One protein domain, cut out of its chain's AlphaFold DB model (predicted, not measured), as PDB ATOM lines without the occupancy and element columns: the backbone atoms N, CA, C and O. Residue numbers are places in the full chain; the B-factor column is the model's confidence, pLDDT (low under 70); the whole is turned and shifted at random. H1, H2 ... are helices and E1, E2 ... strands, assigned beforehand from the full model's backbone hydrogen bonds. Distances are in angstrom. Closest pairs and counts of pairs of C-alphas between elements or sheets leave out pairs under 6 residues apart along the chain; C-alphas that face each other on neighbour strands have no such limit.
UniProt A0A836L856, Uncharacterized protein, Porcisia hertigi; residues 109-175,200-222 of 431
ATOM      1  N   GLN A 109      11.980  43.807  22.093       75.75
ATOM      2  CA  GLN A 109      12.552  42.892  21.108       75.75
ATOM      3  C   GLN A 109      14.076  42.740  21.264       75.75
ATOM      4  O   GLN A 109      14.591  41.620  21.238       75.75
ATOM      5  N   VAL A 110      14.806  43.831  21.516       79.00
ATOM      6  CA  VAL A 110      16.254  43.791  21.798       79.00
ATOM      7  C   VAL A 110      16.542  43.066  23.118       79.00
ATOM      8  O   VAL A 110      17.413  42.203  23.171       79.00
ATOM      9  N   SER A 111      15.775  43.327  24.181       80.00
ATOM     10  CA  SER A 111      15.954  42.600  25.445       80.00
ATOM     11  C   SER A 111      15.692  41.100  25.278       80.00
ATOM     12  O   SER A 111      16.485  40.278  25.733       80.00
ATOM     13  N   LEU A 112      14.615  40.720  24.585       84.69
ATOM     14  CA  LEU A 112      14.252  39.320  24.362       84.69
ATOM     15  C   LEU A 112      15.292  38.583  23.502       84.69
ATOM     16  O   LEU A 112      15.655  37.454  23.823       84.69
ATOM     17  N   THR A 113      15.838  39.230  22.469       88.00
ATOM     18  CA  THR A 113      16.921  38.650  21.653       88.00
ATOM     19  C   THR A 113      18.208  38.448  22.452       88.00
ATOM     20  O   THR A 113      18.817  37.386  22.334       88.00
ATOM     21  N   ILE A 114      18.580  39.383  23.335       90.69
ATOM     22  CA  ILE A 114      19.728  39.217  24.245       90.69
ATOM     23  C   ILE A 114      19.515  38.025  25.188       90.69
ATOM     24  O   ILE A 114      20.431  37.228  25.384       90.69
ATOM     25  N   HIS A 115      18.309  37.853  25.737       90.06
ATOM     26  CA  HIS A 115      18.011  36.730  26.631       90.06
ATOM     27  C   HIS A 115      18.033  35.389  25.884       90.06
ATOM     28  O   HIS A 115      18.600  34.422  26.389       90.06
ATOM     29  N   ILE A 116      17.490  35.321  24.664       91.44
ATOM     30  CA  ILE A 116      17.566  34.119  23.817       91.44
ATOM     31  C   ILE A 116      19.023  33.787  23.467       91.44
ATOM     32  O   ILE A 116      19.420  32.622  23.531       91.44
ATOM     33  N   LEU A 117      19.844  34.792  23.150       94.81
ATOM     34  CA  LEU A 117      21.269  34.598  22.896       94.81
ATOM     35  C   LEU A 117      21.975  34.060  24.151       94.81
ATOM     36  O   LEU A 117      22.668  33.051  24.074       94.81
ATOM     37  N   ALA A 118      21.731  34.654  25.320       93.25
ATOM     38  CA  ALA A 118      22.317  34.201  26.580       93.25
ATOM     39  C   ALA A 118      21.916  32.755  26.922       93.25
ATOM     40  O   ALA A 118      22.772  31.937  27.256       93.25
ATOM     41  N   VAL A 119      20.631  32.411  26.772       93.25
ATOM     42  CA  VAL A 119      20.128  31.046  26.999       93.25
ATOM     43  C   VAL A 119      20.723  30.062  25.994       93.25
ATOM     44  O   VAL A 119      21.098  28.956  26.379       93.25
ATOM     45  N   SER A 120      20.859  30.442  24.723       93.50
ATOM     46  CA  SER A 120      21.444  29.559  23.707       93.50
ATOM     47  C   SER A 120      22.938  29.313  23.936       93.50
ATOM     48  O   SER A 120      23.378  28.169  23.828       93.50
ATOM     49  N   VAL A 121      23.703  30.329  24.353       94.19
ATOM     50  CA  VAL A 121      25.114  30.180  24.754       94.19
ATOM     51  C   VAL A 121      25.241  29.301  26.000       94.19
ATOM     52  O   VAL A 121      26.067  28.388  26.020       94.19
ATOM     53  N   ALA A 122      24.396  29.512  27.014       93.00
ATOM     54  CA  ALA A 122      24.382  28.678  28.214       93.00
ATOM     55  C   ALA A 122      24.061  27.213  27.879       93.00
ATOM     56  O   ALA A 122      24.748  26.304  28.343       93.00
ATOM     57  N   LEU A 123      23.070  26.971  27.016       93.31
ATOM     58  CA  LEU A 123      22.717  25.627  26.561       93.31
ATOM     59  C   LEU A 123      23.861  24.984  25.769       93.31
ATOM     60  O   LEU A 123      24.160  23.811  25.983       93.31
ATOM     61  N   LEU A 124      24.543  25.740  24.906       91.00
ATOM     62  CA  LEU A 124      25.702  25.254  24.159       91.00
ATOM     63  C   LEU A 124      26.861  24.878  25.090       91.00
ATOM     64  O   LEU A 124      27.473  23.829  24.897       91.00
ATOM     65  N   TYR A 125      27.115  25.667  26.134       90.25
ATOM     66  CA  TYR A 125      28.112  25.345  27.157       90.25
ATOM     67  C   TYR A 125      27.747  24.076  27.936       90.25
ATOM     68  O   TYR A 125      28.590  23.204  28.141       90.25
ATOM     69  N   VAL A 126      26.474  23.924  28.313       89.25
ATOM     70  CA  VAL A 126      25.968  22.718  28.983       89.25
ATOM     71  C   VAL A 126      26.142  21.487  28.089       89.25
ATOM     72  O   VAL A 126      26.663  20.465  28.537       89.25
ATOM     73  N   VAL A 127      25.778  21.583  26.807       89.69
ATOM     74  CA  VAL A 127      25.986  20.505  25.830       89.69
ATOM     75  C   VAL A 127      27.474  20.197  25.676       89.69
ATOM     76  O   VAL A 127      27.853  19.027  25.699       89.69
ATOM     77  N   TYR A 128      28.332  21.213  25.571       88.94
ATOM     78  CA  TYR A 128      29.781  21.038  25.477       88.94
ATOM     79  C   TYR A 128      30.344  20.306  26.703       88.94
ATOM     80  O   TYR A 128      31.100  19.346  26.555       88.94
ATOM     81  N   TYR A 129      29.921  20.686  27.907       86.12
ATOM     82  CA  TYR A 129      30.353  20.050  29.149       86.12
ATOM     83  C   TYR A 129      29.909  18.585  29.234       86.12
ATOM     84  O   TYR A 129      30.723  17.706  29.505       86.12
ATOM     85  N   PHE A 130      28.644  18.284  28.921       83.94
ATOM     86  CA  PHE A 130      28.134  16.906  28.953       83.94
ATOM     87  C   PHE A 130      28.708  16.005  27.855       83.94
ATOM     88  O   PHE A 130      28.677  14.780  27.984       83.94
ATOM     89  N   THR A 131      29.214  16.597  26.774       84.25
ATOM     90  CA  THR A 131      29.803  15.864  25.644       84.25
ATOM     91  C   THR A 131      31.317  15.745  25.740       84.25
ATOM     92  O   THR A 131      31.903  14.955  24.998       84.25
ATOM     93  N   THR A 132      31.950  16.469  26.665       84.88
ATOM     94  CA  THR A 132      33.382  16.365  26.931       84.88
ATOM     95  C   THR A 132      33.643  15.249  27.935       84.88
ATOM     96  O   THR A 132      33.167  15.266  29.067       84.88
ATOM     97  N   THR A 133      34.408  14.254  27.506       80.38
ATOM     98  CA  THR A 133      34.831  13.112  28.316       80.38
ATOM     99  C   THR A 133      36.348  13.063  28.376       80.38
ATOM    100  O   THR A 133      37.016  13.252  27.363       80.38
ATOM    101  N   THR A 134      36.896  12.801  29.557       80.12
ATOM    102  CA  THR A 134      38.336  12.664  29.777       80.12
ATOM    103  C   THR A 134      38.754  11.200  29.661       80.12
ATOM    104  O   THR A 134      38.253  10.328  30.374       80.12
ATOM    105  N   TYR A 135      39.676  10.936  28.741       77.31
ATOM    106  CA  TYR A 135      40.317   9.642  28.538       77.31
ATOM    107  C   TYR A 135      41.675   9.653  29.230       77.31
ATOM    108  O   TYR A 135      42.406  10.635  29.115       77.31
ATOM    109  N   VAL A 136      42.017   8.583  29.943       78.38
ATOM    110  CA  VAL A 136      43.344   8.425  30.544       78.38
ATOM    111  C   VAL A 136      44.037   7.267  29.842       78.38
ATOM    112  O   VAL A 136      43.626   6.117  29.977       78.38
ATOM    113  N   LEU A 137      45.055   7.588  29.052       78.38
ATOM    114  CA  LEU A 137      45.953   6.619  28.434       78.38
ATOM    115  C   LEU A 137      47.012   6.237  29.464       78.38
ATOM    116  O   LEU A 137      47.642   7.126  30.037       78.38
ATOM    117  N   THR A 138      47.194   4.946  29.711       74.94
ATOM    118  CA  THR A 138      48.154   4.436  30.692       74.94
ATOM    119  C   THR A 138      49.004   3.332  30.085       74.94
ATOM    120  O   THR A 138      48.489   2.468  29.375       74.94
ATOM    121  N   THR A 139      50.287   3.286  30.441       73.06
ATOM    122  CA  THR A 139      51.161   2.155  30.092       73.06
ATOM    123  C   THR A 139      50.987   0.934  31.009       73.06
ATOM    124  O   THR A 139      51.557  -0.122  30.737       73.06
ATOM    125  N   ASP A 140      50.177   1.043  32.065       71.50
ATOM    126  CA  ASP A 140      49.846  -0.071  32.957       71.50
ATOM    127  C   ASP A 140      48.986  -1.129  32.223       71.50
ATOM    128  O   ASP A 140      47.938  -0.772  31.671       71.50
ATOM    129  N   PRO A 141      49.385  -2.418  32.198       64.50
ATOM    130  CA  PRO A 141      48.589  -3.493  31.604       64.50
ATOM    131  C   PRO A 141      47.277  -3.767  32.353       64.50
ATOM    132  O   PRO A 141      46.382  -4.393  31.793       64.50
ATOM    133  N   SER A 142      47.115  -3.308  33.593       65.06
ATOM    134  CA  SER A 142      45.899  -3.499  34.389       65.06
ATOM    135  C   SER A 142      45.478  -2.194  35.067       65.06
ATOM    136  O   SER A 142      45.561  -2.083  36.292       65.06
ATOM    137  N   PRO A 143      45.009  -1.194  34.301       63.59
ATOM    138  CA  PRO A 143      44.686   0.094  34.881       63.59
ATOM    139  C   PRO A 143      43.540  -0.031  35.886       63.59
ATOM    140  O   PRO A 143      42.514  -0.671  35.624       63.59
ATOM    141  N   HIS A 144      43.698   0.619  37.037       65.69
ATOM    142  CA  HIS A 144      42.665   0.640  38.060       65.69
ATOM    143  C   HIS A 144      41.405   1.341  37.527       65.69
ATOM    144  O   HIS A 144      41.448   2.468  37.029       65.69
ATOM    145  N   ARG A 145      40.252   0.668  37.609       62.94
ATOM    146  CA  ARG A 145      38.978   1.212  37.124       62.94
ATOM    147  C   ARG A 145      38.393   2.189  38.142       62.94
ATOM    148  O   ARG A 145      37.576   1.805  38.972       62.94
ATOM    149  N   ASN A 146      38.759   3.460  38.033       64.12
ATOM    150  CA  ASN A 146      38.079   4.535  38.753       64.12
ATOM    151  C   ASN A 146      36.761   4.918  38.059       64.12
ATOM    152  O   ASN A 146      36.671   4.959  36.836       64.12
ATOM    153  N   SER A 147      35.715   5.231  38.830       58.00
ATOM    154  CA  SER A 147      34.379   5.561  38.293       58.00
ATOM    155  C   SER A 147      34.313   6.902  37.547       58.00
ATOM    156  O   SER A 147      33.375   7.131  36.780       58.00
ATOM    157  N   LEU A 148      35.296   7.782  37.765       61.84
ATOM    158  CA  LEU A 148      35.350   9.134  37.199       61.84
ATOM    159  C   LEU A 148      36.092   9.212  35.857       61.84
ATOM    160  O   LEU A 148      35.781  10.091  35.056       61.84
ATOM    161  N   PHE A 149      37.034   8.301  35.597       66.75
ATOM    162  CA  PHE A 149      37.900   8.335  34.419       66.75
ATOM    163  C   PHE A 149      37.925   6.981  33.719       66.75
ATOM    164  O   PHE A 149      38.011   5.934  34.358       66.75
ATOM    165  N   PHE A 150      37.893   6.998  32.389       67.94
ATOM    166  CA  PHE A 150      38.124   5.785  31.615       67.94
ATOM    167  C   PHE A 150      39.627   5.612  31.413       67.94
ATOM    168  O   PHE A 150      40.233   6.333  30.619       67.94
ATOM    169  N   HIS A 151      40.211   4.677  32.157       71.12
ATOM    170  CA  HIS A 151      41.601   4.286  31.983       71.12
ATOM    171  C   HIS A 151      41.711   3.207  30.904       71.12
ATOM    172  O   HIS A 151      40.997   2.200  30.952       71.12
ATOM    173  N   PHE A 152      42.607   3.424  29.946       71.19
ATOM    174  CA  PHE A 152      42.884   2.496  28.858       71.19
ATOM    175  C   PHE A 152      44.372   2.130  28.849       71.19
ATOM    176  O   PHE A 152      45.206   3.034  28.902       71.19
ATOM    177  N   PRO A 153      44.715   0.833  28.737       72.31
ATOM    178  CA  PRO A 153      46.089   0.335  28.628       72.31
ATOM    179  C   PRO A 153      46.636   0.583  27.209       72.31
ATOM    180  O   PRO A 153      46.931  -0.341  26.452       72.31
ATOM    181  N   CYS A 154      46.656   1.842  26.791       75.88
ATOM    182  CA  CYS A 154      46.989   2.280  25.443       75.88
ATOM    183  C   CYS A 154      48.114   3.308  25.529       75.88
ATOM    184  O   CYS A 154      48.055   4.226  26.345       75.88
ATOM    185  N   ASP A 155      49.127   3.158  24.683       77.50
ATOM    186  CA  ASP A 155      50.264   4.074  24.556       77.50
ATOM    187  C   ASP A 155      50.075   5.072  23.404       77.50
ATOM    188  O   ASP A 155      50.853   6.009  23.270       77.50
ATOM    189  N   MET A 156      49.038   4.908  22.576       82.44
ATOM    190  CA  MET A 156      48.785   5.764  21.421       82.44
ATOM    191  C   MET A 156      47.287   6.020  21.225       82.44
ATOM    192  O   MET A 156      46.454   5.116  21.308       82.44
ATOM    193  N   ALA A 157      46.939   7.267  20.911       85.00
ATOM    194  CA  ALA A 157      45.608   7.662  20.476       85.00
ATOM    195  C   ALA A 157      45.682   8.538  19.225       85.00
ATOM    196  O   ALA A 157      46.478   9.470  19.148       85.00
ATOM    197  N   ILE A 158      44.805   8.280  18.260       85.56
ATOM    198  CA  ILE A 158      44.578   9.164  17.119       85.56
ATOM    199  C   ILE A 158      43.251   9.877  17.340       85.56
ATOM    200  O   ILE A 158      42.194   9.247  17.432       85.56
ATOM    201  N   VAL A 159      43.310  11.200  17.440       85.75
ATOM    202  CA  VAL A 159      42.143  12.071  17.563       85.75
ATOM    203  C   VAL A 159      41.855  12.671  16.196       85.75
ATOM    204  O   VAL A 159      42.658  13.419  15.647       85.75
ATOM    205  N   GLU A 160      40.697  12.344  15.644       88.00
ATOM    206  CA  GLU A 160      40.210  12.863  14.373       88.00
ATOM    207  C   GLU A 160      39.122  13.905  14.632       88.00
ATOM    208  O   GLU A 160      38.152  13.656  15.353       88.00
ATOM    209  N   ASN A 161      39.256  15.089  14.042       86.62
ATOM    210  CA  ASN A 161      38.178  16.070  14.034       86.62
ATOM    211  C   ASN A 161      37.079  15.614  13.061       86.62
ATOM    212  O   ASN A 161      37.333  15.403  11.880       86.62
ATOM    213  N   ARG A 162      35.837  15.491  13.534       86.38
ATOM    214  CA  ARG A 162      34.700  15.048  12.711       86.38
ATOM    215  C   ARG A 162      34.344  16.030  11.600       86.38
ATOM    216  O   ARG A 162      33.804  15.604  10.583       86.38
ATOM    217  N   LEU A 163      34.622  17.318  11.801       85.19
ATOM    218  CA  LEU A 163      34.294  18.374  10.849       85.19
ATOM    219  C   LEU A 163      35.389  18.534   9.787       85.19
ATOM    220  O   LEU A 163      35.086  18.544   8.600       85.19
ATOM    221  N   THR A 164      36.655  18.634  10.205       86.81
ATOM    222  CA  THR A 164      37.785  18.896   9.290       86.81
ATOM    223  C   THR A 164      38.490  17.633   8.801       86.81
ATOM    224  O   THR A 164      39.298  17.714   7.882       86.81
ATOM    225  N   ARG A 165      38.214  16.469   9.407       86.19
ATOM    226  CA  ARG A 165      38.946  15.200   9.214       86.19
ATOM    227  C   ARG A 165      40.452  15.286   9.492       86.19
ATOM    228  O   ARG A 165      41.198  14.374   9.150       86.19
ATOM    229  N   GLU A 166      40.908  16.357  10.140       87.12
ATOM    230  CA  GLU A 166      42.293  16.492  10.582       87.12
ATOM    231  C   GLU A 166      42.573  15.464  11.685       87.12
ATOM    232  O   GLU A 166      41.809  15.355  12.652       87.12
ATOM    233  N   ARG A 167      43.660  14.702  11.527       87.19
ATOM    234  CA  ARG A 167      44.079  13.644  12.450       87.19
ATOM    235  C   ARG A 167      45.280  14.121  13.260       87.19
ATOM    236  O   ARG A 167      46.263  14.581  12.690       87.19
ATOM    237  N   ARG A 168      45.212  13.980  14.583       84.12
ATOM    238  CA  ARG A 168      46.311  14.269  15.512       84.12
ATOM    239  C   ARG A 168      46.683  13.008  16.275       84.12
ATOM    240  O   ARG A 168      45.820  12.380  16.884       84.12
ATOM    241  N   THR A 169      47.957  12.645  16.232       84.50
ATOM    242  CA  THR A 169      48.522  11.503  16.955       84.50
ATOM    243  C   THR A 169      49.032  11.967  18.312       84.50
ATOM    244  O   THR A 169      49.835  12.894  18.394       84.50
ATOM    245  N   VAL A 170      48.569  11.321  19.375       81.50
ATOM    246  CA  VAL A 170      49.051  11.518  20.740       81.50
ATOM    247  C   VAL A 170      49.676  10.208  21.186       81.50
ATOM    248  O   VAL A 170      48.976   9.207  21.329       81.50
ATOM    249  N   GLU A 171      50.990  10.210  21.375       80.19
ATOM    250  CA  GLU A 171      51.738   9.060  21.876       80.19
ATOM    251  C   GLU A 171      52.205   9.330  23.305       80.19
ATOM    252  O   GLU A 171      52.748  10.389  23.620       80.19
ATOM    253  N   VAL A 172      51.980   8.356  24.180       72.38
ATOM    254  CA  VAL A 172      52.456   8.339  25.560       72.38
ATOM    255  C   VAL A 172      53.834   7.694  25.551       72.38
ATOM    256  O   VAL A 172      53.988   6.496  25.777       72.38
ATOM    257  N   VAL A 173      54.848   8.493  25.231       65.50
ATOM    258  CA  VAL A 173      56.242   8.053  25.303       65.50
ATOM    259  C   VAL A 173      56.655   8.059  26.778       65.50
ATOM    260  O   VAL A 173      56.539   9.107  27.422       65.50
ATOM    261  N   PRO A 174      57.122   6.932  27.354       57.59
ATOM    262  CA  PRO A 174      57.733   6.971  28.670       57.59
ATOM    263  C   PRO A 174      58.936   7.903  28.578       57.59
ATOM    264  O   PRO A 174      59.810   7.685  27.739       57.59
ATOM    265  N   ALA A 175      58.947   8.968  29.384       48.22
ATOM    266  CA  ALA A 175      60.084   9.872  29.445       48.22
ATOM    267  C   ALA A 175      61.337   9.013  29.640       48.22
ATOM    268  O   ALA A 175      61.437   8.279  30.627       48.22
ATOM    269  N   PRO A 200      58.730  -0.385  34.158       52.06
ATOM    270  CA  PRO A 200      58.553   0.754  33.274       52.06
ATOM    271  C   PRO A 200      57.730   1.794  34.034       52.06
ATOM    272  O   PRO A 200      56.704   1.449  34.626       52.06
ATOM    273  N   ALA A 201      58.221   3.034  34.091       58.81
ATOM    274  CA  ALA A 201      57.507   4.119  34.746       58.81
ATOM    275  C   ALA A 201      56.099   4.192  34.139       58.81
ATOM    276  O   ALA A 201      55.945   4.341  32.924       58.81
ATOM    277  N   ILE A 202      55.075   3.997  34.970       60.78
ATOM    278  CA  ILE A 202      53.684   4.074  34.527       60.78
ATOM    279  C   ILE A 202      53.420   5.544  34.211       60.78
ATOM    280  O   ILE A 202      53.449   6.386  35.106       60.78
ATOM    281  N   VAL A 203      53.214   5.857  32.932       72.12
ATOM    282  CA  VAL A 203      52.915   7.218  32.480       72.12
ATOM    283  C   VAL A 203      51.433   7.300  32.166       72.12
ATOM    284  O   VAL A 203      50.897   6.476  31.424       72.12
ATOM    285  N   GLU A 204      50.776   8.303  32.744       76.69
ATOM    286  CA  GLU A 204      49.377   8.620  32.483       76.69
ATOM    287  C   GLU A 204      49.281   9.884  31.625       76.69
ATOM    288  O   GLU A 204      49.804  10.937  31.990       76.69
ATOM    289  N   CYS A 205      48.563   9.810  30.507       77.31
ATOM    290  CA  CYS A 205      48.229  10.976  29.696       77.31
ATOM    291  C   CYS A 205      46.717  11.205  29.715       77.31
ATOM    292  O   CYS A 205      45.934  10.308  29.397       77.31
ATOM    293  N   ARG A 206      46.296  12.417  30.094       80.12
ATOM    294  CA  ARG A 206      44.881  12.802  30.165       80.12
ATOM    295  C   ARG A 206      44.483  13.546  28.897       80.12
ATOM    296  O   ARG A 206      44.973  14.641  28.646       80.12
ATOM    297  N   LEU A 207      43.553  12.980  28.136       79.62
ATOM    298  CA  LEU A 207      43.009  13.589  26.929       79.62
ATOM    299  C   LEU A 207      41.557  14.022  27.168       79.62
ATOM    300  O   LEU A 207      40.674  13.167  27.282       79.62
ATOM    301  N   PRO A 208      41.269  15.333  27.237       80.25
ATOM    302  CA  PRO A 208      39.903  15.834  27.194       80.25
ATOM    303  C   PRO A 208      39.388  15.773  25.754       80.25
ATOM    304  O   PRO A 208      39.944  16.395  24.852       80.25
ATOM    305  N   ILE A 209      38.324  15.008  25.522       82.00
ATOM    306  CA  ILE A 209      37.795  14.766  24.181       82.00
ATOM    307  C   ILE A 209      36.306  15.080  24.174       82.00
ATOM    308  O   ILE A 209      35.516  14.462  24.888       82.00
ATOM    309  N   ASN A 210      35.917  16.021  23.317       85.62
ATOM    310  CA  ASN A 210      34.517  16.281  23.026       85.62
ATOM    311  C   ASN A 210      33.983  15.272  21.995       85.62
ATOM    312  O   ASN A 210      34.416  15.265  20.845       85.62
ATOM    313  N   LEU A 211      33.011  14.449  22.394       81.88
ATOM    314  CA  LEU A 211      32.419  13.388  21.569       81.88
ATOM    315  C   LEU A 211      31.630  13.897  20.350       81.88
ATOM    316  O   LEU A 211      31.400  13.128  19.411       81.88
ATOM    317  N   LEU A 212      31.178  15.158  20.354       82.88
ATOM    318  CA  LEU A 212      30.505  15.766  19.202       82.88
ATOM    319  C   LEU A 212      31.500  16.232  18.140       82.88
ATOM    320  O   LEU A 212      31.211  16.106  16.952       82.88
ATOM    321  N   LEU A 213      32.658  16.742  18.565       84.38
ATOM    322  CA  LEU A 213      33.667  17.318  17.674       84.38
ATOM    323  C   LEU A 213      34.719  16.303  17.235       84.38
ATOM    324  O   LEU A 213      35.234  16.397  16.126       84.38
ATOM    325  N   HIS A 214      35.028  15.323  18.079       84.56
ATOM    326  CA  HIS A 214      36.158  14.430  17.875       84.56
ATOM    327  C   HIS A 214      35.737  12.962  17.832       84.56
ATOM    328  O   HIS A 214      34.807  12.509  18.504       84.56
ATOM    329  N   ARG A 215      36.455  12.200  17.013       85.12
ATOM    330  CA  ARG A 215      36.469  10.743  17.006       85.12
ATOM    331  C   ARG A 215      37.831  10.291  17.514       85.12
ATOM    332  O   ARG A 215      38.846  10.882  17.171       85.12
ATOM    333  N   VAL A 216      37.839   9.268  18.358       83.69
ATOM    334  CA  VAL A 216      39.054   8.787  19.020       83.69
ATOM    335  C   VAL A 216      39.286   7.354  18.615       83.69
ATOM    336  O   VAL A 216      38.373   6.527  18.684       83.69
ATOM    337  N   PHE A 217      40.515   7.076  18.222       84.94
ATOM    338  CA  PHE A 217      41.004   5.746  17.940       84.94
ATOM    339  C   PHE A 217      42.115   5.450  18.930       84.94
ATOM    340  O   PHE A 217      43.152   6.105  18.918       84.94
ATOM    341  N   LEU A 218      41.857   4.518  19.837       84.00
ATOM    342  CA  LEU A 218      42.826   4.089  20.835       84.00
ATOM    343  C   LEU A 218      43.587   2.902  20.259       84.00
ATOM    344  O   LEU A 218      42.961   1.995  19.713       84.00
ATOM    345  N   TYR A 219      44.906   2.913  20.367       84.06
ATOM    346  CA  TYR A 219      45.759   1.817  19.935       84.06
ATOM    347  C   TYR A 219      46.410   1.186  21.159       84.06
ATOM    348  O   TYR A 219      46.925   1.870  22.044       84.06
ATOM    349  N   LEU A 220      46.337  -0.140  21.207       83.56
ATOM    350  CA  LEU A 220      47.029  -0.950  22.192       83.56
ATOM    351  C   LEU A 220      48.541  -0.815  22.002       83.56
ATOM    352  O   LEU A 220      49.019  -0.470  20.917       83.56
ATOM    353  N   GLN A 221      49.270  -1.154  23.062       81.38
ATOM    354  CA  GLN A 221      50.727  -1.151  23.071       81.38
ATOM    355  C   GLN A 221      51.313  -1.966  21.916       81.38
ATOM    356  O   GLN A 221      50.720  -2.946  21.453       81.38
ATOM    357  N   LYS A 222      52.505  -1.556  21.462       85.12
ATOM    358  CA  LYS A 222      53.256  -2.279  20.428       85.12
ATOM    359  C   LYS A 222      53.458  -3.725  20.885       85.12
ATOM    360  O   LYS A 222      54.026  -3.984  21.943       85.12
TER     361      LYS A 222
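What this domain is: This is residues 109 to 175 and 200 to 222 of the 431 residues of an uncharacterized protein of Porcisia hertigi (UniProt A0A836L856). A small sandwich of two three-stranded sheets, E2 E1 E5 and E4 E3 E6, makes the body, and one long helix, H1, leads into one end of it like a handle, with residues 109 to 126 sticking out. The helix makes much of the length: the whole spans 63 by 30 by 19 A, the body without residues 109 to 126 spans 37 by 26 by 17 A. The 90 printed residues hold one named helix and six named strands in the order H1 E1 E2 E3 E4 E5 E6, a mixed class of helices and strands. One sheet, in the order E2 E1 E5, is mixed; the other, in the order E4 E3 E6, is antiparallel. The whole is only just loose, close to extended, with a radius of gyration of the C-alphas of 17.8 A.

Where its parts are: H1, residues 109 to 131, begins with C-alpha 109 at (12.552, 42.892, 21.108) and is 32.4 A long. E1, residues 132 to 138, begins with C-alpha 132 at (33.382, 16.365, 26.931) and is 19.4 A long. E2 is residues 150 to 152. E3, residues 154 to 161, is 19.9 A long, and E4, residues 167 to 171, is 13.0 A. E5, residues 204 to 210, is 19.2 A long. E6, residues 214 to 220, is 19.3 A long and ends with C-alpha 220 at (47.029, -0.950, 22.192).

How they stand to each other: H1 only grazes the sheet E2 E1 E5, with residues 126 to 131; its closest C-alpha to E5 is that of Thr 131, 5.4 A from Asn 210. In H1 every O i to N i+4 pair is within hydrogen-bond range. E1 and E5 are antiparallel at 157 degrees, with N 135 and O 207 2.8 A apart. E2 and E1 are parallel at 34 degrees, with N 136 and O 150 2.9 A apart. E3 and E4 form a hairpin, antiparallel at 162 degrees, with N 159 and O 168 2.8 A apart. E3 and E6 are antiparallel at 159 degrees, with N 160 and O 215 2.8 A apart. The two sheets form a sandwich, two sheets face to face, with 10.2 A between the centres of the facing parts and strands at 23 degrees. Between the sheets, the closest C-alphas of E1 and E3 are those of Leu 137 and Cys 154, 5.4 A apart.

The domain as a whole: The C-alphas of Gln 109 and Pro 200, the two farthest apart, are 63.6 A from each other. Residues 176 to 199 are not printed, and C-alphas 175 and 200 are 10.0 A apart across this cut. The link E1 to E2 is long, with 11 residues. Mean pLDDT of the printed part is 79.6; residues 141 to 150, 173 to 175 and 200 to 202 are under 70.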